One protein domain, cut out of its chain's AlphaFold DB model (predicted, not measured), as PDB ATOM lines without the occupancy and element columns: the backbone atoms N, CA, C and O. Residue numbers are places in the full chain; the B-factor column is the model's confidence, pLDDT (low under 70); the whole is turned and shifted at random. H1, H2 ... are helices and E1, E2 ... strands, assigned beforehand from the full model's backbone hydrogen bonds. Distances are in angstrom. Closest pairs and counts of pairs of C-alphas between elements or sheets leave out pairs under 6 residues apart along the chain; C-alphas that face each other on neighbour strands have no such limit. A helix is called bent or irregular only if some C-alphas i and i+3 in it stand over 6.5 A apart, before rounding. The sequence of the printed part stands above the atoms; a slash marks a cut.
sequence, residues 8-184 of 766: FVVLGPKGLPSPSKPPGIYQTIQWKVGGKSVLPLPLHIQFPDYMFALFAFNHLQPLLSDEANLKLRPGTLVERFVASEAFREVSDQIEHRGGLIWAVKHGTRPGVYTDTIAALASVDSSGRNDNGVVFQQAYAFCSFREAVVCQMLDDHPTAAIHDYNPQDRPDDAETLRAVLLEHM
ATOM      1  N   PHE A   8     -14.921  77.417  44.564       95.62
ATOM      2  CA  PHE A   8     -13.831  76.475  44.440       95.62
ATOM      3  C   PHE A   8     -12.717  77.049  43.584       95.62
ATOM      4  O   PHE A   8     -12.963  77.602  42.511       95.62
ATOM      5  N   VAL A   9     -11.492  76.849  44.036       96.25
ATOM      6  CA  VAL A   9     -10.269  77.252  43.356       96.25
ATOM      7  C   VAL A   9      -9.574  76.004  42.841       96.25
ATOM      8  O   VAL A   9      -9.411  75.026  43.568       96.25
ATOM      9  N   VAL A  10      -9.189  76.032  41.568       95.50
ATOM     10  CA  VAL A  10      -8.402  74.986  40.914       95.50
ATOM     11  C   VAL A  10      -7.038  75.570  40.596       95.50
ATOM     12  O   VAL A  10      -6.949  76.522  39.822       95.50
ATOM     13  N   LEU A  11      -5.995  74.995  41.184       95.75
ATOM     14  CA  LEU A  11      -4.613  75.422  41.016       95.75
ATOM     15  C   LEU A  11      -3.811  74.395  40.212       95.75
ATOM     16  O   LEU A  11      -3.987  73.189  40.388       95.75
ATOM     17  N   GLY A  12      -2.905  74.846  39.346       94.56
ATOM     18  CA  GLY A  12      -2.013  73.955  38.589       94.56
ATOM     19  C   GLY A  12      -1.494  74.554  37.277       94.56
ATOM     20  O   GLY A  12      -1.723  75.730  37.017       94.56
ATOM     21  N   PRO A  13      -0.818  73.774  36.418       93.44
ATOM     22  CA  PRO A  13      -0.313  74.276  35.143       93.44
ATOM     23  C   PRO A  13      -1.417  74.714  34.179       93.44
ATOM     24  O   PRO A  13      -2.484  74.097  34.080       93.44
ATOM     25  N   LYS A  14      -1.110  75.728  33.366       88.44
ATOM     26  CA  LYS A  14      -1.896  76.029  32.164       88.44
ATOM     27  C   LYS A  14      -1.723  74.876  31.167       88.44
ATOM     28  O   LYS A  14      -0.607  74.454  30.897       88.44
ATOM     29  N   GLY A  15      -2.824  74.374  30.607       83.25
ATOM     30  CA  GLY A  15      -2.779  73.328  29.575       83.25
ATOM     31  C   GLY A  15      -2.842  71.885  30.079       83.25
ATOM     32  O   GLY A  15      -2.456  70.980  29.342       83.25
ATOM     33  N   LEU A  16      -3.353  71.646  31.294       78.81
ATOM     34  CA  LEU A  16      -3.680  70.287  31.742       78.81
ATOM     35  C   LEU A  16      -4.562  69.566  30.698       78.81
ATOM     36  O   LEU A  16      -5.524  70.162  30.197       78.81
ATOM     37  N   PRO A  17      -4.259  68.302  30.352       75.94
ATOM     38  CA  PRO A  17      -5.033  67.563  29.365       75.94
ATOM     39  C   PRO A  17      -6.481  67.375  29.837       75.94
ATOM     40  O   PRO A  17      -6.750  67.117  31.014       75.94
ATOM     41  N   SER A  18      -7.426  67.481  28.897       67.06
ATOM     42  CA  SER A  18      -8.830  67.118  29.129       67.06
ATOM     43  C   SER A  18      -8.882  65.699  29.702       67.06
ATOM     44  O   SER A  18      -8.241  64.800  29.150       67.06
ATOM     45  N   PRO A  19      -9.579  65.465  30.825       73.12
ATOM     46  CA  PRO A  19     -10.796  66.141  31.296       73.12
ATOM     47  C   PRO A  19     -10.593  67.262  32.325       73.12
ATOM     48  O   PRO A  19     -11.585  67.820  32.797       73.12
ATOM     49  N   SER A  20      -9.358  67.532  32.747       79.69
ATOM     50  CA  SER A  20      -9.101  68.448  33.857       79.69
ATOM     51  C   SER A  20      -9.532  69.862  33.484       79.69
ATOM     52  O   SER A  20      -9.211  70.355  32.399       79.69
ATOM     53  N   LYS A  21     -10.281  70.526  34.372       81.50
ATOM     54  CA  LYS A  21     -10.576  71.950  34.191       81.50
ATOM     55  C   LYS A  21      -9.260  72.738  34.228       81.50
ATOM     56  O   LYS A  21      -8.358  72.359  34.980       81.50
ATOM     57  N   PRO A  22      -9.138  73.812  33.432       89.94
ATOM     58  CA  PRO A  22      -7.996  74.703  33.554       89.94
ATOM     59  C   PRO A  22      -7.962  75.329  34.962       89.94
ATOM     60  O   PRO A  22      -8.990  75.361  35.639       89.94
ATOM     61  N   PRO A  23      -6.804  75.831  35.413       93.81
ATOM     62  CA  PRO A  23      -6.728  76.590  36.655       93.81
ATOM     63  C   PRO A  23      -7.681  77.792  36.631       93.81
ATOM     64  O   PRO A  23      -7.785  78.481  35.610       93.81
ATOM     65  N   GLY A  24      -8.388  78.037  37.733       95.50
ATOM     66  CA  GLY A  24      -9.380  79.107  37.827       95.50
ATOM     67  C   GLY A  24     -10.320  78.981  39.023       95.50
ATOM     68  O   GLY A  24     -10.194  78.076  39.848       95.50
ATOM     69  N   ILE A  25     -11.293  79.892  39.087       95.88
ATOM     70  CA  ILE A  25     -12.300  79.973  40.152       95.88
ATOM     71  C   ILE A  25     -13.657  79.521  39.603       95.88
ATOM     72  O   ILE A  25     -14.071  79.931  38.516       95.88
ATOM     73  N   TYR A  26     -14.370  78.684  40.354       94.38
ATOM     74  CA  TYR A  26     -15.613  78.049  39.921       94.38
ATOM     75  C   TYR A  26     -16.670  78.032  41.025       94.38
ATOM     76  O   TYR A  26     -16.368  77.807  42.188       94.38
ATOM     77  N   GLN A  27     -17.939  78.172  40.637       89.81
ATOM     78  CA  GLN A  27     -19.087  77.956  41.534       89.81
ATOM     79  C   GLN A  27     -19.414  76.469  41.712       89.81
ATOM     80  O   GLN A  27     -19.980  76.052  42.714       89.81
ATOM     81  N   THR A  28     -19.089  75.652  40.708       84.50
ATOM     82  CA  THR A  28     -19.324  74.208  40.729       84.50
ATOM     83  C   THR A  28     -18.123  73.482  40.141       84.50
ATOM     84  O   THR A  28     -17.663  73.780  39.026       84.50
ATOM     85  N   ILE A  29     -17.606  72.492  40.867       71.94
ATOM     86  CA  ILE A  29     -16.648  71.555  40.288       71.94
ATOM     87  C   ILE A  29     -17.392  70.308  39.817       71.94
ATOM     88  O   ILE A  29     -18.132  69.677  40.566       71.94
ATOM     89  N   GLN A  30     -17.179  69.973  38.544       61.25
ATOM     90  CA  GLN A  30     -17.511  68.667  37.992       61.25
ATOM     91  C   GLN A  30     -16.255  67.814  38.085       61.25
ATOM     92  O   GLN A  30     -15.219  68.185  37.533       61.25
ATOM     93  N   TRP A  31     -16.364  66.714  38.813       68.31
ATOM     94  CA  TRP A  31     -15.285  65.774  39.065       68.31
ATOM     95  C   TRP A  31     -15.484  64.506  38.248       68.31
ATOM     96  O   TRP A  31     -16.613  64.158  37.899       68.31
ATOM     97  N   LYS A  32     -14.383  63.814  37.943       62.16
ATOM     98  CA  LYS A  32     -14.460  62.431  37.479       62.16
ATOM     99  C   LYS A  32     -14.514  61.505  38.686       62.16
ATOM    100  O   LYS A  32     -13.704  61.631  39.598       62.16
ATOM    101  N   VAL A  33     -15.462  60.578  38.645       57.09
ATOM    102  CA  VAL A  33     -15.539  59.434  39.557       57.09
ATOM    103  C   VAL A  33     -14.250  58.617  39.393       57.09
ATOM    104  O   VAL A  33     -13.877  58.327  38.257       57.09
ATOM    105  N   GLY A  34     -13.558  58.298  40.493       55.75
ATOM    106  CA  GLY A  34     -12.399  57.388  40.475       55.75
ATOM    107  C   GLY A  34     -11.127  57.840  41.204       55.75
ATOM    108  O   GLY A  34     -10.156  57.093  41.190       55.75
ATOM    109  N   GLY A  35     -11.105  59.012  41.851       55.03
ATOM    110  CA  GLY A  35      -9.905  59.495  42.552       55.03
ATOM    111  C   GLY A  35      -8.746  59.829  41.600       55.03
ATOM    112  O   GLY A  35      -8.843  59.678  40.381       55.03
ATOM    113  N   LYS A  36      -7.644  60.359  42.135       56.56
ATOM    114  CA  LYS A  36      -6.440  60.651  41.347       56.56
ATOM    115  C   LYS A  36      -5.412  59.555  41.573       56.56
ATOM    116  O   LYS A  36      -4.959  59.402  42.694       56.56
ATOM    117  N   SER A  37      -4.998  58.855  40.519       52.09
ATOM    118  CA  SER A  37      -3.927  57.857  40.625       52.09
ATOM    119  C   SER A  37      -2.533  58.366  40.250       52.09
ATOM    120  O   SER A  37      -1.584  57.621  40.446       52.09
ATOM    121  N   VAL A  38      -2.360  59.576  39.677       57.31
ATOM    122  CA  VAL A  38      -1.058  59.895  39.037       57.31
ATOM    123  C   VAL A  38      -0.450  61.290  39.270       57.31
ATOM    124  O   VAL A  38       0.748  61.408  39.062       57.31
ATOM    125  N   LEU A  39      -1.128  62.347  39.749       60.62
ATOM    126  CA  LEU A  39      -0.434  63.642  39.963       60.62
ATOM    127  C   LEU A  39      -1.006  64.505  41.110       60.62
ATOM    128  O   LEU A  39      -2.233  64.592  41.242       60.62
ATOM    129  N   PRO A  40      -0.149  65.241  41.862       74.00
ATOM    130  CA  PRO A  40      -0.578  66.162  42.925       74.00
ATOM    131  C   PRO A  40      -1.464  67.299  42.388       74.00
ATOM    132  O   PRO A  40      -2.340  67.813  43.082       74.00
ATOM    133  N   LEU A  41      -1.298  67.659  41.112       86.56
ATOM    134  CA  LEU A  41      -2.028  68.734  40.446       86.56
ATOM    135  C   LEU A  41      -3.070  68.185  39.460       86.56
ATOM    136  O   LEU A  41      -2.872  67.111  38.891       86.56
ATOM    137  N   PRO A  42      -4.198  68.883  39.249       91.62
ATOM    138  CA  PRO A  42      -4.560  70.190  39.823       91.62
ATOM    139  C   PRO A  42      -4.977  70.132  41.304       91.62
ATOM    140  O   PRO A  42      -5.705  69.226  41.686       91.62
ATOM    141  N   LEU A  43      -4.548  71.066  42.152       93.81
ATOM    142  CA  LEU A  43      -5.006  71.144  43.545       93.81
ATOM    143  C   LEU A  43      -6.361  71.859  43.587       93.81
ATOM    144  O   LEU A  43      -6.519  72.917  42.986       93.81
ATOM    145  N   HIS A  44      -7.338  71.282  44.279       94.06
ATOM    146  CA  HIS A  44      -8.673  71.863  44.392       94.06
ATOM    147  C   HIS A  44      -8.951  72.250  45.831       94.06
ATOM    148  O   HIS A  44      -8.724  71.440  46.727       94.06
ATOM    149  N   ILE A  45      -9.445  73.467  46.026       96.44
ATOM    150  CA  ILE A  45      -9.668  74.044  47.350       96.44
ATOM    151  C   ILE A  45     -11.045  74.704  47.373       96.44
ATOM    152  O   ILE A  45     -11.361  75.502  46.489       96.44
ATOM    153  N   GLN A  46     -11.884  74.349  48.342       96.31
ATOM    154  CA  GLN A  46     -13.157  75.018  48.592       96.31
ATOM    155  C   GLN A  46     -12.949  76.198  49.540       96.31
ATOM    156  O   GLN A  46     -12.298  76.055  50.568       96.31
ATOM    157  N   PHE A  47     -13.584  77.320  49.216       95.81
ATOM    158  CA  PHE A  47     -13.636  78.527  50.024       95.81
ATOM    159  C   PHE A  47     -15.088  78.966  50.271       95.81
ATOM    160  O   PHE A  47     -15.979  78.673  49.460       95.81
ATOM    161  N   PRO A  48     -15.349  79.671  51.385       92.06
ATOM    162  CA  PRO A  48     -16.702  80.063  51.782       92.06
ATOM    163  C   PRO A  48     -17.301  81.162  50.894       92.06
ATOM    164  O   PRO A  48     -18.517  81.206  50.724       92.06
ATOM    165  N   ASP A  49     -16.470  82.026  50.307       94.31
ATOM    166  CA  ASP A  49     -16.907  83.176  49.518       94.31
ATOM    167  C   ASP A  49     -15.985  83.447  48.312       94.31
ATOM    168  O   ASP A  49     -14.856  82.957  48.228       94.31
ATOM    169  N   TYR A  50     -16.499  84.210  47.343       94.50
ATOM    170  CA  TYR A  50     -15.801  84.500  46.087       94.50
ATOM    171  C   TYR A  50     -14.550  85.352  46.286       94.50
ATOM    172  O   TYR A  50     -13.540  85.109  45.629       94.50
ATOM    173  N   MET A  51     -14.621  86.353  47.167       95.56
ATOM    174  CA  MET A  51     -13.520  87.293  47.377       95.56
ATOM    175  C   MET A  51     -12.316  86.561  47.951       95.56
ATOM    176  O   MET A  51     -11.194  86.756  47.488       95.56
ATOM    177  N   PHE A  52     -12.566  85.640  48.878       96.06
ATOM    178  CA  PHE A  52     -11.533  84.789  49.439       96.06
ATOM    179  C   PHE A  52     -10.969  83.792  48.423       96.06
ATOM    180  O   PHE A  52      -9.755  83.620  48.327       96.06
ATOM    181  N   ALA A  53     -11.829  83.184  47.600       96.69
ATOM    182  CA  ALA A  53     -11.387  82.332  46.498       96.69
ATOM    183  C   ALA A  53     -10.495  83.093  45.496       96.69
ATOM    184  O   ALA A  53      -9.499  82.550  45.015       96.69
ATOM    185  N   LEU A  54     -10.830  84.350  45.191       96.12
ATOM    186  CA  LEU A  54     -10.048  85.216  44.310       96.12
ATOM    187  C   LEU A  54      -8.706  85.603  44.927       96.12
ATOM    188  O   LEU A  54      -7.680  85.499  44.255       96.12
ATOM    189  N   PHE A  55      -8.711  85.982  46.205       97.62
ATOM    190  CA  PHE A  55      -7.502  86.234  46.979       97.62
ATOM    191  C   PHE A  55      -6.565  85.019  46.944       97.62
ATOM    192  O   PHE A  55      -5.438  85.133  46.460       97.62
ATOM    193  N   ALA A  56      -7.053  83.838  47.331       97.62
ATOM    194  CA  ALA A  56      -6.259  82.613  47.335       97.62
ATOM    195  C   ALA A  56      -5.751  82.234  45.933       97.62
ATOM    196  O   ALA A  56      -4.594  81.853  45.778       97.62
ATOM    197  N   PHE A  57      -6.576  82.366  44.888       97.62
ATOM    198  CA  PHE A  57      -6.146  82.073  43.518       97.62
ATOM    199  C   PHE A  57      -5.012  82.999  43.064       97.62
ATOM    200  O   PHE A  57      -4.017  82.513  42.529       97.62
ATOM    201  N   ASN A  58      -5.127  84.306  43.310       97.62
ATOM    202  CA  ASN A  58      -4.116  85.283  42.899       97.62
ATOM    203  C   ASN A  58      -2.772  85.081  43.614       97.62
ATOM    204  O   ASN A  58      -1.734  85.291  42.990       97.62
ATOM    205  N   HIS A  59      -2.783  84.626  44.870       98.00
ATOM    206  CA  HIS A  59      -1.564  84.372  45.646       98.00
ATOM    207  C   HIS A  59      -0.940  83.008  45.317       98.00
ATOM    208  O   HIS A  59       0.273  82.900  45.137       98.00
ATOM    209  N   LEU A  60      -1.753  81.955  45.181       97.62
ATOM    210  CA  LEU A  60      -1.248  80.584  45.054       97.62
ATOM    211  C   LEU A  60      -0.967  80.154  43.605       97.62
ATOM    212  O   LEU A  60      -0.025  79.399  43.353       97.62
ATOM    213  N   GLN A  61      -1.766  80.602  42.632       97.25
ATOM    214  CA  GLN A  61      -1.640  80.157  41.240       97.25
ATOM    215  C   GLN A  61      -0.307  80.540  40.566       97.25
ATOM    216  O   GLN A  61       0.191  79.723  39.781       97.25
ATOM    217  N   PRO A  62       0.302  81.720  40.817       97.12
ATOM    218  CA  PRO A  62       1.597  82.067  40.230       97.12
ATOM    219  C   PRO A  62       2.692  81.041  40.544       97.12
ATOM    220  O   PRO A  62       3.435  80.650  39.646       97.12
ATOM    221  N   LEU A  63       2.712  80.511  41.771       95.69
ATOM    222  CA  LEU A  63       3.701  79.524  42.224       95.69
ATOM    223  C   LEU A  63       3.633  78.212  41.430       95.69
ATOM    224  O   LEU A  63       4.658  77.579  41.181       95.69
ATOM    225  N   LEU A  64       2.427  77.820  41.013       94.75
ATOM    226  CA  LEU A  64       2.159  76.589  40.262       94.75
ATOM    227  C   LEU A  64       2.099  76.807  38.742       94.75
ATOM    228  O   LEU A  64       1.958  75.845  37.986       94.75
ATOM    229  N   SER A  65       2.186  78.061  38.292       93.50
ATOM    230  CA  SER A  65       2.245  78.417  36.870       93.50
ATOM    231  C   SER A  65       3.675  78.453  36.332       93.50
ATOM    232  O   SER A  65       3.855  78.398  35.119       93.50
ATOM    233  N   ASP A  66       4.670  78.552  37.214       93.56
ATOM    234  CA  ASP A  66       6.082  78.533  36.846       93.56
ATOM    235  C   ASP A  66       6.520  77.117  36.431       93.56
ATOM    236  O   ASP A  66       6.505  76.170  37.225       93.56
ATOM    237  N   GLU A  67       6.933  76.967  35.170       91.62
ATOM    238  CA  GLU A  67       7.422  75.700  34.625       91.62
ATOM    239  C   GLU A  67       8.653  75.166  35.365       91.62
ATOM    240  O   GLU A  67       8.857  73.949  35.399       91.62
ATOM    241  N   ALA A  68       9.469  76.038  35.968       93.62
ATOM    242  CA  ALA A  68      10.622  75.611  36.753       93.62
ATOM    243  C   ALA A  68      10.185  74.833  38.003       93.62
ATOM    244  O   ALA A  68      10.783  73.807  38.330       93.62
ATOM    245  N   ASN A  69       9.098  75.263  38.654       91.25
ATOM    246  CA  ASN A  69       8.552  74.581  39.827       91.25
ATOM    247  C   ASN A  69       7.922  73.237  39.453       91.25
ATOM    248  O   ASN A  69       8.108  72.250  40.157       91.25
ATOM    249  N   LEU A  70       7.241  73.161  38.311       90.12
ATOM    250  CA  LEU A  70       6.587  71.930  37.858       90.12
ATOM    251  C   LEU A  70       7.564  70.806  37.483       90.12
ATOM    252  O   LEU A  70       7.159  69.646  37.419       90.12
ATOM    253  N   LYS A  71       8.839  71.133  37.240       92.00
ATOM    254  CA  LYS A  71       9.913  70.154  37.001       92.00
ATOM    255  C   LYS A  71      10.512  69.585  38.293       92.00
ATOM    256  O   LYS A  71      11.300  68.643  38.222       92.00
ATOM    257  N   LEU A  72      10.174  70.142  39.459       92.81
ATOM    258  CA  LEU A  72      10.647  69.643  40.749       92.81
ATOM    259  C   LEU A  72      10.005  68.289  41.083       92.81
ATOM    260  O   LEU A  72       8.903  67.967  40.638       92.81
ATOM    261  N   ARG A  73      10.687  67.492  41.914       93.56
ATOM    262  CA  ARG A  73      10.090  66.277  42.490       93.56
ATOM    263  C   ARG A  73       8.855  66.661  43.322       93.56
ATOM    264  O   ARG A  73       8.904  67.704  43.971       93.56
ATOM    265  N   PRO A  74       7.786  65.836  43.368       92.50
ATOM    266  CA  PRO A  74       6.548  66.181  44.075       92.50
ATOM    267  C   PRO A  74       6.754  66.659  45.519       92.50
ATOM    268  O   PRO A  74       6.217  67.700  45.877       92.50
ATOM    269  N   GLY A  75       7.597  65.978  46.306       94.56
ATOM    270  CA  GLY A  75       7.951  66.404  47.669       94.56
ATOM    271  C   GLY A  75       8.558  67.807  47.715       94.56
ATOM    272  O   GLY A  75       8.045  68.684  48.397       94.56
ATOM    273  N   THR A  76       9.580  68.061  46.893       95.50
ATOM    274  CA  THR A  76      10.251  69.369  46.807       95.50
ATOM    275  C   THR A  76       9.321  70.475  46.299       95.50
ATOM    276  O   THR A  76       9.404  71.612  46.758       95.50
ATOM    277  N   LEU A  77       8.423  70.160  45.357       95.25
ATOM    278  CA  LEU A  77       7.399  71.096  44.893       95.25
ATOM    279  C   LEU A  77       6.465  71.485  46.043       95.25
ATOM    280  O   LEU A  77       6.209  72.671  46.228       95.25
ATOM    281  N   VAL A  78       5.973  70.504  46.804       95.69
ATOM    282  CA  VAL A  78       5.078  70.740  47.946       95.69
ATOM    283  C   VAL A  78       5.789  71.543  49.027       95.69
ATOM    284  O   VAL A  78       5.252  72.559  49.450       95.69
ATOM    285  N   GLU A  79       7.005  71.155  49.415       95.88
ATOM    286  CA  GLU A  79       7.823  71.880  50.397       95.88
ATOM    287  C   GLU A  79       8.027  73.341  49.996       95.88
ATOM    288  O   GLU A  79       7.766  74.243  50.793       95.88
ATOM    289  N   ARG A  80       8.425  73.595  48.742       96.56
ATOM    290  CA  ARG A  80       8.615  74.956  48.227       96.56
ATOM    291  C   ARG A  80       7.302  75.733  48.163       96.56
ATOM    292  O   ARG A  80       7.288  76.924  48.469       96.56
ATOM    293  N   PHE A  81       6.211  75.075  47.772       96.88
ATOM    294  CA  PHE A  81       4.886  75.686  47.695       96.88
ATOM    295  C   PHE A  81       4.409  76.140  49.078       96.88
ATOM    296  O   PHE A  81       4.077  77.313  49.244       96.88
ATOM    297  N   VAL A  82       4.464  75.265  50.087       97.19
ATOM    298  CA  VAL A  82       3.998  75.591  51.445       97.19
ATOM    299  C   VAL A  82       4.958  76.478  52.238       97.19
ATOM    300  O   VAL A  82       4.544  77.102  53.210       97.19
ATOM    301  N   ALA A  83       6.235  76.546  51.850       97.50
ATOM    302  CA  ALA A  83       7.208  77.464  52.445       97.50
ATOM    303  C   ALA A  83       7.109  78.897  51.895       97.50
ATOM    304  O   ALA A  83       7.718  79.807  52.462       97.50
ATOM    305  N   SER A  84       6.378  79.107  50.796       97.88
ATOM    306  CA  SER A  84       6.243  80.425  50.175       97.88
ATOM    307  C   SER A  84       5.475  81.414  51.062       97.88
ATOM    308  O   SER A  84       4.547  81.046  51.782       97.88
ATOM    309  N   GLU A  85       5.842  82.692  50.976       98.06
ATOM    310  CA  GLU A  85       5.169  83.776  51.701       98.06
ATOM    311  C   GLU A  85       3.694  83.900  51.298       98.06
ATOM    312  O   GLU A  85       2.822  83.959  52.157       98.06
ATOM    313  N   ALA A  86       3.407  83.797  49.997       97.75
ATOM    314  CA  ALA A  86       2.045  83.816  49.473       97.75
ATOM    315  C   ALA A  86       1.180  82.660  50.013       97.75
ATOM    316  O   ALA A  86      -0.015  82.840  50.243       97.75
ATOM    317  N   PHE A  87       1.759  81.472  50.240       98.12
ATOM    318  CA  PHE A  87       1.038  80.379  50.895       98.12
ATOM    319  C   PHE A  87       0.774  80.682  52.367       98.12
ATOM    320  O   PHE A  87      -0.338  80.447  52.833       98.12
ATOM    321  N   ARG A  88       1.769  81.218  53.084       98.06
ATOM    322  CA  ARG A  88       1.635  81.590  54.498       98.06
ATOM    323  C   ARG A  88       0.518  82.608  54.705       98.06
ATOM    324  O   ARG A  88      -0.342  82.374  55.538       98.06
ATOM    325  N   GLU A  89       0.458  83.649  53.879       98.00
ATOM    326  CA  GLU A  89      -0.588  84.674  53.969       98.00
ATOM    327  C   GLU A  89      -1.997  84.085  53.776       98.00
ATOM    328  O   GLU A  89      -2.922  84.393  54.525       98.00
ATOM    329  N   VAL A  90      -2.163  83.181  52.801       97.88
ATOM    330  CA  VAL A  90      -3.437  82.477  52.592       97.88
ATOM    331  C   VAL A  90      -3.749  81.527  53.751       97.88
ATOM    332  O   VAL A  90      -4.902  81.456  54.172       97.88
ATOM    333  N   SER A  91      -2.742  80.826  54.277       97.75
ATOM    334  CA  SER A  91      -2.861  79.932  55.435       97.75
ATOM    335  C   SER A  91      -3.355  80.689  56.664       97.75
ATOM    336  O   SER A  91      -4.389  80.324  57.215       97.75
ATOM    337  N   ASP A  92      -2.687  81.787  57.020       97.62
ATOM    338  CA  ASP A  92      -3.009  82.611  58.188       97.62
ATOM    339  C   ASP A  92      -4.447  83.141  58.101       97.62
ATOM    340  O   ASP A  92      -5.201  83.098  59.070       97.62
ATOM    341  N   GLN A  93      -4.870  83.580  56.913       96.50
ATOM    342  CA  GLN A  93      -6.224  84.077  56.671       96.50
ATOM    343  C   GLN A  93      -7.309  82.990  56.779       96.50
ATOM    344  O   GLN A  93      -8.432  83.283  57.195       96.50
ATOM    345  N   ILE A  94      -7.010  81.746  56.387       96.00
ATOM    346  CA  ILE A  94      -7.935  80.612  56.548       96.00
ATOM    347  C   ILE A  94      -8.009  80.214  58.019       96.00
ATOM    348  O   ILE A  94      -9.103  80.085  58.562       96.00
ATOM    349  N   GLU A  95      -6.853  80.050  58.657       96.38
ATOM    350  CA  GLU A  95      -6.736  79.605  60.046       96.38
ATOM    351  C   GLU A  95      -7.333  80.638  61.017       96.38
ATOM    352  O   GLU A  95      -7.982  80.261  61.992       96.38
ATOM    353  N   HIS A  96      -7.246  81.937  60.706       95.94
ATOM    354  CA  HIS A  96      -7.874  83.003  61.496       95.94
ATOM    355  C   HIS A  96      -9.408  82.927  61.527       95.94
ATOM    356  O   HIS A  96     -10.030  83.372  62.491       95.94
ATOM    357  N   ARG A  97     -10.045  82.352  60.497       93.12
ATOM    358  CA  ARG A  97     -11.506  82.143  60.491       93.12
ATOM    359  C   ARG A  97     -11.937  80.998  61.414       93.12
ATOM    360  O   ARG A  97     -13.127  80.888  61.705       93.12
ATOM    361  N   GLY A  98     -10.988  80.185  61.878       92.25
ATOM    362  CA  GLY A  98     -11.238  79.009  62.697       92.25
ATOM    363  C   GLY A  98     -11.926  77.876  61.932       92.25
ATOM    364  O   GLY A  98     -12.249  77.977  60.748       92.25
ATOM    365  N   GLY A  99     -12.163  76.775  62.641       93.75
ATOM    366  CA  GLY A  99     -12.773  75.568  62.088       93.75
ATOM    367  C   GLY A  99     -11.760  74.558  61.548       93.75
ATOM    368  O   GLY A  99     -10.560  74.807  61.470       93.75
ATOM    369  N   LEU A 100     -12.269  73.373  61.213       96.62
ATOM    370  CA  LEU A 100     -11.464  72.270  60.699       96.62
ATOM    371  C   LEU A 100     -11.265  72.395  59.189       96.62
ATOM    372  O   LEU A 100     -12.198  72.695  58.438       96.62
ATOM    373  N   ILE A 101     -10.055  72.082  58.743       97.50
ATOM    374  CA  ILE A 101      -9.682  72.043  57.333       97.50
ATOM    375  C   ILE A 101      -9.531  70.584  56.934       97.50
ATOM    376  O   ILE A 101      -8.776  69.829  57.539       97.50
ATOM    377  N   TRP A 102     -10.249  70.179  55.899       97.56
ATOM    378  CA  TRP A 102     -10.363  68.784  55.506       97.56
ATOM    379  C   TRP A 102      -9.601  68.507  54.219       97.56
ATOM    380  O   TRP A 102      -9.824  69.184  53.219       97.56
ATOM    381  N   ALA A 103      -8.760  67.476  54.208       96.44
ATOM    382  CA  ALA A 103      -8.183  66.906  52.994       96.44
ATOM    383  C   ALA A 103      -8.967  65.648  52.602       96.44
ATOM    384  O   ALA A 103      -8.832  64.589  53.217       96.44
ATOM    385  N   VAL A 104      -9.817  65.760  51.582       94.88
ATOM    386  CA  VAL A 104     -10.604  64.645  51.046       94.88
ATOM    387  C   VAL A 104      -9.772  63.928  49.982       94.88
ATOM    388  O   VAL A 104      -9.684  64.374  48.832       94.88
ATOM    389  N   LYS A 105      -9.176  62.795  50.359       91.81
ATOM    390  CA  LYS A 105      -8.400  61.931  49.457       91.81
ATOM    391  C   LYS A 105      -9.297  61.173  48.497       91.81
ATOM    392  O   LYS A 105      -9.087  61.191  47.279       91.81
ATOM    393  N   HIS A 106     -10.327  60.551  49.058       87.81
ATOM    394  CA  HIS A 106     -11.234  59.688  48.334       87.81
ATOM    395  C   HIS A 106     -12.680  60.081  48.634       87.81
ATOM    396  O   HIS A 106     -13.177  59.940  49.746       87.81
ATOM    397  N   GLY A 107     -13.337  60.633  47.616       84.88
ATOM    398  CA  GLY A 107     -14.715  61.100  47.671       84.88
ATOM    399  C   GLY A 107     -15.240  61.383  46.265       84.88
ATOM    400  O   GLY A 107     -14.502  61.287  45.279       84.88
ATOM    401  N   THR A 108     -16.503  61.797  46.145       85.25
ATOM    402  CA  THR A 108     -17.042  62.323  44.871       85.25
ATOM    403  C   THR A 108     -16.241  63.503  44.346       85.25
ATOM    404  O   THR A 108     -16.178  63.725  43.134       85.25
ATOM    405  N   ARG A 109     -15.668  64.280  45.267       88.31
ATOM    406  CA  ARG A 109     -14.960  65.524  45.006       88.31
ATOM    407  C   ARG A 109     -13.694  65.574  45.880       88.31
ATOM    408  O   ARG A 109     -13.747  66.145  46.968       88.31
ATOM    409  N   PRO A 110     -12.574  64.959  45.469       90.44
ATOM    410  CA  PRO A 110     -11.342  65.001  46.254       90.44
ATOM    411  C   PRO A 110     -10.746  66.414  46.269       90.44
ATOM    412  O   PRO A 110     -10.821  67.121  45.271       90.44
ATOM    413  N   GLY A 111     -10.150  66.857  47.370       93.94
ATOM    414  CA  GLY A 111      -9.602  68.212  47.488       93.94
ATOM    415  C   GLY A 111      -9.553  68.709  48.926       93.94
ATOM    416  O   GLY A 111      -9.869  67.967  49.848       93.94
ATOM    417  N   VAL A 112      -9.172  69.971  49.103       96.31
ATOM    418  CA  VAL A 112      -9.133  70.636  50.410       96.31
ATOM    419  C   VAL A 112     -10.434  71.407  50.642       96.31
ATOM    420  O   VAL A 112     -10.894  72.129  49.758       96.31
ATOM    421  N   TYR A 113     -11.031  71.265  51.820       96.81
ATOM    422  CA  TYR A 113     -12.313  71.858  52.185       96.81
ATOM    423  C   TYR A 113     -12.191  72.642  53.487       96.81
ATOM    424  O   TYR A 113     -11.720  72.110  54.482       96.81
ATOM    425  N   THR A 114     -12.685  73.878  53.504       96.00
ATOM    426  CA  THR A 114     -12.819  74.684  54.733       96.00
ATOM    427  C   THR A 114     -14.188  74.519  55.405       96.00
ATOM    428  O   THR A 114     -14.548  75.294  56.278       96.00
ATOM    429  N   ASP A 115     -15.012  73.592  54.923       95.19
ATOM    430  CA  ASP A 115     -16.376  73.370  55.398       95.19
ATOM    431  C   ASP A 115     -16.585  71.877  55.621       95.19
ATOM    432  O   ASP A 115     -16.625  71.089  54.668       95.19
ATOM    433  N   THR A 116     -16.733  71.522  56.895       95.88
ATOM    434  CA  THR A 116     -16.917  70.154  57.374       95.88
ATOM    435  C   THR A 116     -18.088  69.459  56.689       95.88
ATOM    436  O   THR A 116     -17.941  68.333  56.220       95.88
ATOM    437  N   ILE A 117     -19.232  70.133  56.529       94.94
ATOM    438  CA  ILE A 117     -20.433  69.516  55.946       94.94
ATOM    439  C   ILE A 117     -20.174  69.136  54.487       94.94
ATOM    440  O   ILE A 117     -20.535  68.048  54.039       94.94
ATOM    441  N   ALA A 118     -19.525  70.027  53.732       94.00
ATOM    442  CA  ALA A 118     -19.191  69.765  52.335       94.00
ATOM    443  C   ALA A 118     -18.132  68.663  52.178       94.00
ATOM    444  O   ALA A 118     -18.228  67.870  51.237       94.00
ATOM    445  N   ALA A 119     -17.156  68.601  53.089       95.44
ATOM    446  CA  ALA A 119     -16.131  67.563  53.101       95.44
ATOM    447  C   ALA A 119     -16.742  66.174  53.346       95.44
ATOM    448  O   ALA A 119     -16.556  65.273  52.526       95.44
ATOM    449  N   LEU A 120     -17.543  66.027  54.408       95.75
ATOM    450  CA  LEU A 120     -18.202  64.762  54.754       95.75
ATOM    451  C   LEU A 120     -19.180  64.323  53.656       95.75
ATOM    452  O   LEU A 120     -19.115  63.191  53.183       95.75
ATOM    453  N   ALA A 121     -20.001  65.245  53.138       93.44
ATOM    454  CA  ALA A 121     -20.918  64.944  52.036       93.44
ATOM    455  C   ALA A 121     -20.187  64.475  50.764       93.44
ATOM    456  O   ALA A 121     -20.722  63.657  50.007       93.44
ATOM    457  N   SER A 122     -18.969  64.980  50.514       92.50
ATOM    458  CA  SER A 122     -18.135  64.529  49.397       92.50
ATOM    459  C   SER A 122     -17.744  63.058  49.542       92.50
ATOM    460  O   SER A 122     -17.843  62.318  48.555       92.50
ATOM    461  N   VAL A 123     -17.338  62.643  50.745       93.38
ATOM    462  CA  VAL A 123     -16.960  61.260  51.076       93.38
ATOM    463  C   VAL A 123     -18.184  60.343  51.027       93.38
ATOM    464  O   VAL A 123     -18.177  59.356  50.294       93.38
ATOM    465  N   ASP A 124     -19.275  60.717  51.693       92.56
ATOM    466  CA  ASP A 124     -20.506  59.916  51.765       92.56
ATOM    467  C   ASP A 124     -21.104  59.617  50.392       92.56
ATOM    468  O   ASP A 124     -21.581  58.517  50.121       92.56
ATOM    469  N   SER A 125     -21.058  60.600  49.494       89.75
ATOM    470  CA  SER A 125     -21.654  60.473  48.163       89.75
ATOM    471  C   SER A 125     -20.799  59.637  47.202       89.75
ATOM    472  O   SER A 125     -21.175  59.487  46.035       89.75
ATOM    473  N   SER A 126     -19.601  59.189  47.607       88.00
ATOM    474  CA  SER A 126     -18.641  58.573  46.686       88.00
ATOM    475  C   SER A 126     -19.198  57.276  46.105       88.00
ATOM    476  O   SER A 126     -19.609  56.378  46.838       88.00
ATOM    477  N   GLY A 127     -19.206  57.172  44.776       78.31
ATOM    478  CA  GLY A 127     -19.623  55.953  44.090       78.31
ATOM    479  C   GLY A 127     -18.635  54.802  44.300       78.31
ATOM    480  O   GLY A 127     -17.465  55.018  44.614       78.31
ATOM    481  N   ARG A 128     -19.102  53.572  44.069       80.69
ATOM    482  CA  ARG A 128     -18.229  52.391  43.989       80.69
ATOM    483  C   ARG A 128     -17.392  52.459  42.711       80.69
ATOM    484  O   ARG A 128     -17.895  52.899  41.676       80.69
ATOM    485  N   ASN A 129     -16.133  52.037  42.777       73.81
ATOM    486  CA  ASN A 129     -15.320  51.855  41.575       73.81
ATOM    487  C   ASN A 129     -15.814  50.642  40.751       73.81
ATOM    488  O   ASN A 129     -16.696  49.900  41.187       73.81
ATOM    489  N   ASP A 130     -15.214  50.408  39.580       75.44
ATOM    490  CA  ASP A 130     -15.554  49.274  38.700       75.44
ATOM    491  C   ASP A 130     -15.355  47.898  39.373       75.44
ATOM    492  O   ASP A 130     -15.981  46.915  38.985       75.44
ATOM    493  N   ASN A 131     -14.534  47.837  40.427       78.81
ATOM    494  CA  ASN A 131     -14.282  46.640  41.233       78.81
ATOM    495  C   ASN A 131     -15.248  46.508  42.427       78.81
ATOM    496  O   ASN A 131     -15.076  45.624  43.265       78.81
ATOM    497  N   GLY A 132     -16.241  47.395  42.551       80.69
ATOM    498  CA  GLY A 132     -17.198  47.417  43.659       80.69
ATOM    499  C   GLY A 132     -16.640  47.932  44.991       80.69
ATOM    500  O   GLY A 132     -17.386  47.982  45.968       80.69
ATOM    501  N   VAL A 133     -15.371  48.341  45.037       75.00
ATOM    502  CA  VAL A 133     -14.717  48.901  46.226       75.00
ATOM    503  C   VAL A 133     -15.046  50.390  46.296       75.00
ATOM    504  O   VAL A 133     -14.875  51.128  45.319       75.00
ATOM    505  N   VAL A 134     -15.582  50.834  47.431       75.19
ATOM    506  CA  VAL A 134     -15.757  52.264  47.699       75.19
ATOM    507  C   VAL A 134     -14.383  52.820  48.077       75.19
ATOM    508  O   VAL A 134     -13.551  52.121  48.642       75.19
ATOM    509  N   PHE A 135     -14.083  54.047  47.675       76.38
ATOM    510  CA  PHE A 135     -12.902  54.740  48.173       76.38
ATOM    511  C   PHE A 135     -13.428  55.948  48.940       76.38
ATOM    512  O   PHE A 135     -13.872  56.920  48.322       76.38
ATOM    513  N   GLN A 136     -13.428  55.851  50.270       87.88
ATOM    514  CA  GLN A 136     -13.986  56.849  51.180       87.88
ATOM    515  C   GLN A 136     -12.955  57.209  52.235       87.88
ATOM    516  O   GLN A 136     -12.729  56.442  53.161       87.88
ATOM    517  N   GLN A 137     -12.312  58.364  52.086       93.75
ATOM    518  CA  GLN A 137     -11.346  58.813  53.078       93.75
ATOM    519  C   GLN A 137     -11.159  60.324  53.048       93.75
ATOM    520  O   GLN A 137     -10.881  60.916  51.993       93.75
ATOM    521  N   ALA A 138     -11.257  60.932  54.224       96.19
ATOM    522  CA  ALA A 138     -10.889  62.316  54.460       96.19
ATOM    523  C   ALA A 138     -10.210  62.479  55.817       96.19
ATOM    524  O   ALA A 138     -10.536  61.776  56.766       96.19
ATOM    525  N   TYR A 139      -9.308  63.451  55.910       97.25
ATOM    526  CA  TYR A 139      -8.604  63.779  57.144       97.25
ATOM    527  C   TYR A 139      -8.878  65.226  57.534       97.25
ATOM    528  O   TYR A 139      -8.863  66.102  56.665       97.25
ATOM    529  N   ALA A 140      -9.109  65.481  58.819       97.62
ATOM    530  CA  ALA A 140      -9.300  66.825  59.358       97.62
ATOM    531  C   ALA A 140      -8.025  67.343  60.033       97.62
ATOM    532  O   ALA A 140      -7.363  66.608  60.767       97.62
ATOM    533  N   PHE A 141      -7.727  68.623  59.836       97.75
ATOM    534  CA  PHE A 141      -6.559  69.320  60.371       97.75
ATOM    535  C   PHE A 141      -6.963  70.673  60.958       97.75
ATOM    536  O   PHE A 141      -7.930  71.289  60.504       97.75
ATOM    537  N   CYS A 142      -6.176  71.170  61.914       96.69
ATOM    538  CA  CYS A 142      -6.240  72.572  62.339       96.69
ATOM    539  C   CYS A 142      -5.415  73.494  61.431       96.69
ATOM    540  O   CYS A 142      -5.674  74.692  61.410       96.69
ATOM    541  N   SER A 143      -4.431  72.959  60.694       97.31
ATOM    542  CA  SER A 143      -3.571  73.759  59.821       97.31
ATOM    543  C   SER A 143      -3.882  73.556  58.342       97.31
ATOM    544  O   SER A 143      -3.961  72.427  57.841       97.31
ATOM    545  N   PHE A 144      -3.975  74.666  57.608       97.44
ATOM    546  CA  PHE A 144      -4.170  74.651  56.160       97.44
ATOM    547  C   PHE A 144      -2.964  74.035  55.453       97.44
ATOM    548  O   PHE A 144      -3.114  73.287  54.481       97.44
ATOM    549  N   ARG A 145      -1.766  74.291  55.989       97.38
ATOM    550  CA  ARG A 145      -0.517  73.689  55.525       97.38
ATOM    551  C   ARG A 145      -0.601  72.168  55.523       97.38
ATOM    552  O   ARG A 145      -0.306  71.552  54.503       97.38
ATOM    553  N   GLU A 146      -1.006  71.566  56.633       97.38
ATOM    554  CA  GLU A 146      -1.057  70.107  56.775       97.38
ATOM    555  C   GLU A 146      -2.102  69.478  55.857       97.38
ATOM    556  O   GLU A 146      -1.805  68.486  55.193       97.38
ATOM    557  N   ALA A 147      -3.276  70.104  55.720       96.75
ATOM    558  CA  ALA A 147      -4.304  69.643  54.791       96.75
ATOM    559  C   ALA A 147      -3.825  69.675  53.329       96.75
ATOM    560  O   ALA A 147      -4.087  68.744  52.565       96.75
ATOM    561  N   VAL A 148      -3.088  70.716  52.923       96.00
ATOM    562  CA  VAL A 148      -2.525  70.821  51.566       96.00
ATOM    563  C   VAL A 148      -1.398  69.815  51.344       96.00
ATOM    564  O   VAL A 148      -1.376  69.159  50.301       96.00
ATOM    565  N   VAL A 149      -0.488  69.660  52.312       95.81
ATOM    566  CA  VAL A 149       0.586  68.656  52.252       95.81
ATOM    567  C   VAL A 149      -0.018  67.262  52.142       95.81
ATOM    568  O   VAL A 149       0.340  66.531  51.222       95.81
ATOM    569  N   CYS A 150      -0.989  66.935  52.998       94.81
ATOM    570  CA  CYS A 150      -1.730  65.683  52.927       94.81
ATOM    571  C   CYS A 150      -2.422  65.539  51.573       94.81
ATOM    572  O   CYS A 150      -2.340  64.486  50.971       94.81
ATOM    573  N   GLN A 151      -3.061  66.567  51.015       93.81
ATOM    574  CA  GLN A 151      -3.728  66.416  49.720       93.81
ATOM    575  C   GLN A 151      -2.745  66.171  48.562       93.81
ATOM    576  O   GLN A 151      -3.082  65.446  47.621       93.81
ATOM    577  N   MET A 152      -1.563  66.789  48.597       93.12
ATOM    578  CA  MET A 152      -0.587  66.734  47.503       93.12
ATOM    579  C   MET A 152       0.395  65.562  47.605       93.12
ATOM    580  O   MET A 152       0.845  65.072  46.569       93.12
ATOM    581  N   LEU A 153       0.729  65.113  48.811       91.75
ATOM    582  CA  LEU A 153       1.563  63.938  49.056       91.75
ATOM    583  C   LEU A 153       0.652  62.772  49.415       91.75
ATOM    584  O   LEU A 153      -0.276  62.933  50.197       91.75
ATOM    585  N   ASP A 154       0.864  61.590  48.848       83.00
ATOM    586  CA  ASP A 154       0.001  60.435  49.134       83.00
ATOM    587  C   ASP A 154       0.311  59.738  50.467       83.00
ATOM    588  O   ASP A 154       0.072  58.549  50.643       83.00
ATOM    589  N   ASP A 155       0.852  60.508  51.409       85.50
ATOM    590  CA  ASP A 155       1.289  60.031  52.708       85.50
ATOM    591  C   ASP A 155       0.126  60.054  53.703       85.50
ATOM    592  O   ASP A 155      -0.703  60.973  53.718       85.50
ATOM    593  N   HIS A 156       0.080  59.035  54.560       88.19
ATOM    594  CA  HIS A 156      -0.877  58.974  55.656       88.19
ATOM    595  C   HIS A 156      -0.502  60.043  56.698       88.19
ATOM    596  O   HIS A 156       0.622  60.026  57.211       88.19
ATOM    597  N   PRO A 157      -1.387  61.007  56.994       91.50
ATOM    598  CA  PRO A 157      -1.033  62.133  57.841       91.50
ATOM    599  C   PRO A 157      -0.894  61.705  59.303       91.50
ATOM    600  O   PRO A 157      -1.825  61.173  59.897       91.50
ATOM    601  N   THR A 158       0.248  62.005  59.922       91.75
ATOM    602  CA  THR A 158       0.455  61.800  61.367       91.75
ATOM    603  C   THR A 158      -0.180  62.893  62.227       91.75
ATOM    604  O   THR A 158      -0.426  62.670  63.406       91.75
ATOM    605  N   ALA A 159      -0.450  64.063  61.641       93.75
ATOM    606  CA  ALA A 159      -1.010  65.233  62.321       93.75
ATOM    607  C   ALA A 159      -2.538  65.371  62.173       93.75
ATOM    608  O   ALA A 159      -3.117  66.354  62.630       93.75
ATOM    609  N   ALA A 160      -3.208  64.416  61.516       95.69
ATOM    610  CA  ALA A 160      -4.657  64.474  61.360       95.69
ATOM    611  C   ALA A 160      -5.357  64.328  62.717       95.69
ATOM    612  O   ALA A 160      -5.082  63.405  63.482       95.69
ATOM    613  N   ILE A 161      -6.294  65.233  62.991       96.38
ATOM    614  CA  ILE A 161      -7.108  65.241  64.214       96.38
ATOM    615  C   ILE A 161      -8.202  64.182  64.114       96.38
ATOM    616  O   ILE A 161      -8.502  63.483  65.081       96.38
ATOM    617  N   HIS A 162      -8.788  64.059  62.923       96.12
ATOM    618  CA  HIS A 162      -9.815  63.072  62.626       96.12
ATOM    619  C   HIS A 162      -9.489  62.353  61.322       96.12
ATOM    620  O   HIS A 162      -9.133  62.993  60.331       96.12
ATOM    621  N   ASP A 163      -9.652  61.033  61.331       96.19
ATOM    622  CA  ASP A 163      -9.644  60.173  60.148       96.19
ATOM    623  C   ASP A 163     -11.084  59.722  59.889       96.19
ATOM    624  O   ASP A 163     -11.678  58.998  60.690       96.19
ATOM    625  N   TYR A 164     -11.671  60.225  58.807       96.38
ATOM    626  CA  TYR A 164     -13.042  59.938  58.417       96.38
ATOM    627  C   TYR A 164     -13.065  58.933  57.271       96.38
ATOM    628  O   TYR A 164     -12.846  59.280  56.104       96.38
ATOM    629  N   ASN A 165     -13.376  57.687  57.621       95.25
ATOM    630  CA  ASN A 165     -13.499  56.576  56.691       95.25
ATOM    631  C   ASN A 165     -14.731  55.719  57.053       95.25
ATOM    632  O   ASN A 165     -14.619  54.770  57.831       95.25
ATOM    633  N   PRO A 166     -15.917  56.047  56.506       93.19
ATOM    634  CA  PRO A 166     -17.161  55.339  56.814       93.19
ATOM    635  C   PRO A 166     -17.192  53.884  56.330       93.19
ATOM    636  O   PRO A 166     -18.062  53.127  56.751       93.19
ATOM    637  N   GLN A 167     -16.265  53.475  55.459       90.81
ATOM    638  CA  GLN A 167     -16.183  52.093  55.001       90.81
ATOM    639  C   GLN A 167     -15.406  51.213  55.980       90.81
ATOM    640  O   GLN A 167     -15.856  50.110  56.290       90.81
ATOM    641  N   ASP A 168     -14.251  51.686  56.448       92.19
ATOM    642  CA  ASP A 168     -13.392  50.898  57.334       92.19
ATOM    643  C   ASP A 168     -13.837  50.997  58.800       92.19
ATOM    644  O   ASP A 168     -13.656  50.045  59.561       92.19
ATOM    645  N   ARG A 169     -14.424  52.136  59.203       94.44
ATOM    646  CA  ARG A 169     -14.871  52.406  60.581       94.44
ATOM    647  C   ARG A 169     -16.232  53.123  60.599       94.44
ATOM    648  O   ARG A 169     -16.289  54.321  60.877       94.44
ATOM    649  N   PRO A 170     -17.335  52.419  60.286       94.19
ATOM    650  CA  PRO A 170     -18.659  53.032  60.170       94.19
ATOM    651  C   PRO A 170     -19.145  53.659  61.485       94.19
ATOM    652  O   PRO A 170     -19.634  54.785  61.461       94.19
ATOM    653  N   ASP A 171     -18.945  52.984  62.620       95.75
ATOM    654  CA  ASP A 171     -19.407  53.460  63.934       95.75
ATOM    655  C   ASP A 171     -18.654  54.730  64.378       95.75
ATOM    656  O   ASP A 171     -19.258  55.697  64.852       95.75
ATOM    657  N   ASP A 172     -17.333  54.768  64.159       94.69
ATOM    658  CA  ASP A 172     -16.507  55.948  64.439       94.69
ATOM    659  C   ASP A 172     -16.894  57.113  63.520       94.69
ATOM    660  O   ASP A 172     -16.992  58.255  63.967       94.69
ATOM    661  N   ALA A 173     -17.148  56.834  62.237       95.00
ATOM    662  CA  ALA A 173     -17.574  57.834  61.268       95.00
ATOM    663  C   ALA A 173     -18.955  58.418  61.616       95.00
ATOM    664  O   ALA A 173     -19.150  59.631  61.516       95.00
ATOM    665  N   GLU A 174     -19.908  57.590  62.044       94.88
ATOM    666  CA  GLU A 174     -21.227  58.047  62.488       94.88
ATOM    667  C   GLU A 174     -21.128  58.887  63.767       94.88
ATOM    668  O   GLU A 174     -21.697  59.979  63.828       94.88
ATOM    669  N   THR A 175     -20.321  58.446  64.737       96.06
ATOM    670  CA  THR A 175     -20.057  59.196  65.976       96.06
ATOM    671  C   THR A 175     -19.410  60.549  65.676       96.06
ATOM    672  O   THR A 175     -19.870  61.583  66.160       96.06
ATOM    673  N   LEU A 176     -18.382  60.568  64.824       95.62
ATOM    674  CA  LEU A 176     -17.709  61.795  64.401       95.62
ATOM    675  C   LEU A 176     -18.688  62.747  63.703       95.62
ATOM    676  O   LEU A 176     -18.684  63.950  63.954       95.62
ATOM    677  N   ARG A 177     -19.545  62.208  62.833       94.62
ATOM    678  CA  ARG A 177     -20.558  62.981  62.117       94.62
ATOM    679  C   ARG A 177     -21.580  63.585  63.077       94.62
ATOM    680  O   ARG A 177     -21.923  64.750  62.894       94.62
ATOM    681  N   ALA A 178     -22.039  62.833  64.074       95.06
ATOM    682  CA  ALA A 178     -22.936  63.349  65.102       95.06
ATOM    683  C   ALA A 178     -22.277  64.513  65.855       95.06
ATOM    684  O   ALA A 178     -22.807  65.618  65.830       95.06
ATOM    685  N   VAL A 179     -21.066  64.312  66.383       95.56
ATOM    686  CA  VAL A 179     -20.332  65.336  67.150       95.56
ATOM    687  C   VAL A 179     -20.080  66.604  66.330       95.56
ATOM    688  O   VAL A 179     -20.296  67.715  66.815       95.56
ATOM    689  N   LEU A 180     -19.633  66.463  65.080       94.06
ATOM    690  CA  LEU A 180     -19.272  67.605  64.239       94.06
ATOM    691  C   LEU A 180     -20.479  68.369  63.681       94.06
ATOM    692  O   LEU A 180     -20.354  69.563  63.411       94.06
ATOM    693  N   LEU A 181     -21.616  67.698  63.461       92.25
ATOM    694  CA  LEU A 181     -22.827  68.343  62.943       92.25
ATOM    695  C   LEU A 181     -23.705  68.911  64.061       92.25
ATOM    696  O   LEU A 181     -24.256  69.992  63.889       92.25
ATOM    697  N   GLU A 182     -23.792  68.238  65.209       92.19
ATOM    698  CA  GLU A 182     -24.595  68.684  66.354       92.19
ATOM    699  C   GLU A 182     -24.103  70.034  66.898       92.19
ATOM    700  O   GLU A 182     -24.904  70.919  67.185       92.19
ATOM    701  N   HIS A 183     -22.784  70.250  66.921       78.69
ATOM    702  CA  HIS A 183     -22.187  71.517  67.362       78.69
ATOM    703  C   HIS A 183     -22.430  72.707  66.414       78.69
ATOM    704  O   HIS A 183     -22.135  73.844  66.777       78.69
ATOM    705  N   MET A 184     -22.926  72.479  65.193       73.56
ATOM    706  CA  MET A 184     -23.182  73.557  64.225       73.56
ATOM    707  C   MET A 184     -24.615  74.107  64.308       73.56
ATOM    708  O   MET A 184     -24.847  75.232  63.864       73.56
TER     709      MET A 184
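AT A GLANCE: This is residues 8 to 184 of the 766 residues of an uncharacterized protein of Gymnopus androsaceus JB14 (UniProt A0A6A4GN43). What does the model look like? A strongly twisted seven-strand sheet forms the middle of three layers, with H1 and H6 on one face and H5 and H7 on the other. H4 packs on both H1 and H6, H3 packs on H6, and short H2 is near H3. What is it made of? The printed part has 177 residues, with seven named helices and seven named strands in the order E1 E2 E3 H1 H2 H3 H4 E4 E5 H5 E6 H6 E7 H7; the class is mixed, and so is the sheet, E2 E1 E3 E5 E4 E6 E7. It is compact and rounded, with a radius of gyration of the C-alphas of 15.6 A and spans of 46 by 39 by 31 A.

IN THESE COORDINATES: What comes first? E1, residues 8 to 11, begins at C-alpha 8, (-13.831, 76.475, 44.440); E2 is 24 to 26 and E3 43 to 47. H1, 50 to 65, is 21.2 A long with a kink of 36 degrees near residue 59, and only just irregular, C-alphas 59 and 62 being 6.7 A apart. What follows? H2 is residues 67 to 70, H3 74 to 83, H4 85 to 95, E4 101 to 106 (15.4 A), E5 111 to 113, H5 116 to 124, E6 137 to 141, H6 144 to 152 and E7 162 to 164. H7, 170 to 184, is 21.4 A long and ends at C-alpha 184, (-23.182, 73.557, 64.225).

HOW THE PARTS SIT: How do the strands pair? Within hydrogen-bond range are N 8 and O 26 in the hairpin E1 and E2, N 9 and O 45 in antiparallel E1 and E3, N 46 and O 112 in parallel E3 and E5, and N 102 and O 113 in the hairpin E4 and E5, each 2.8 A. Antiparallel E4 and E6 have N 103 and O 139 at 2.8 A, and antiparallel E6 and E7 N 140 and O 162 at 2.9 A. E5, H5, E6 is a split strand-helix-strand unit, two same-way strands with E4 between them, its crossover right-handed. Which helices are on the sheet? H1 lies over E1 at a height of 8.0 A, and on the same face H6 lies over E5 and E4 at 7.2 A; H5 is on the opposite face, over E4 at 8.2 A, with 2 of its C-alphas on E6, only just too few to be over it. H7 is on the sheet too, the closest C-alphas to E7 being those of Tyr 164 and Ala 173, 5.8 A; its residues 177 to 181 only just touch H5, with 3 pairs of C-alphas within 8 A, the closest Ile 117 and Leu 181, 7.5 A. What of the others? H4 touches H1 residues 55 to 60, closest C-alphas His 59 and Ala 86, 5.3 A, and H3 touches H6, closest C-alphas Val 82 and Arg 145, 6.4 A. H2 is close but not clearly touching H3. Every O i to N i+4 pair is within hydrogen-bond range in H3, H4, H5 and H6, but 9 of 12 in H1 and 9 of 11 in H7; H2 is too short for one.

THE WHOLE: How far does it reach? The two C-alphas farthest apart, those of Ala 68 and Glu 182, are 46.5 A apart; the printed part has no cut. Which links are long, and where is confidence low? The long links are E1 to E2, E2 to E3 and H5 to E6. The mean pLDDT of the printed part is 90.3, with residue 18 and residues 30 to 39 under 70.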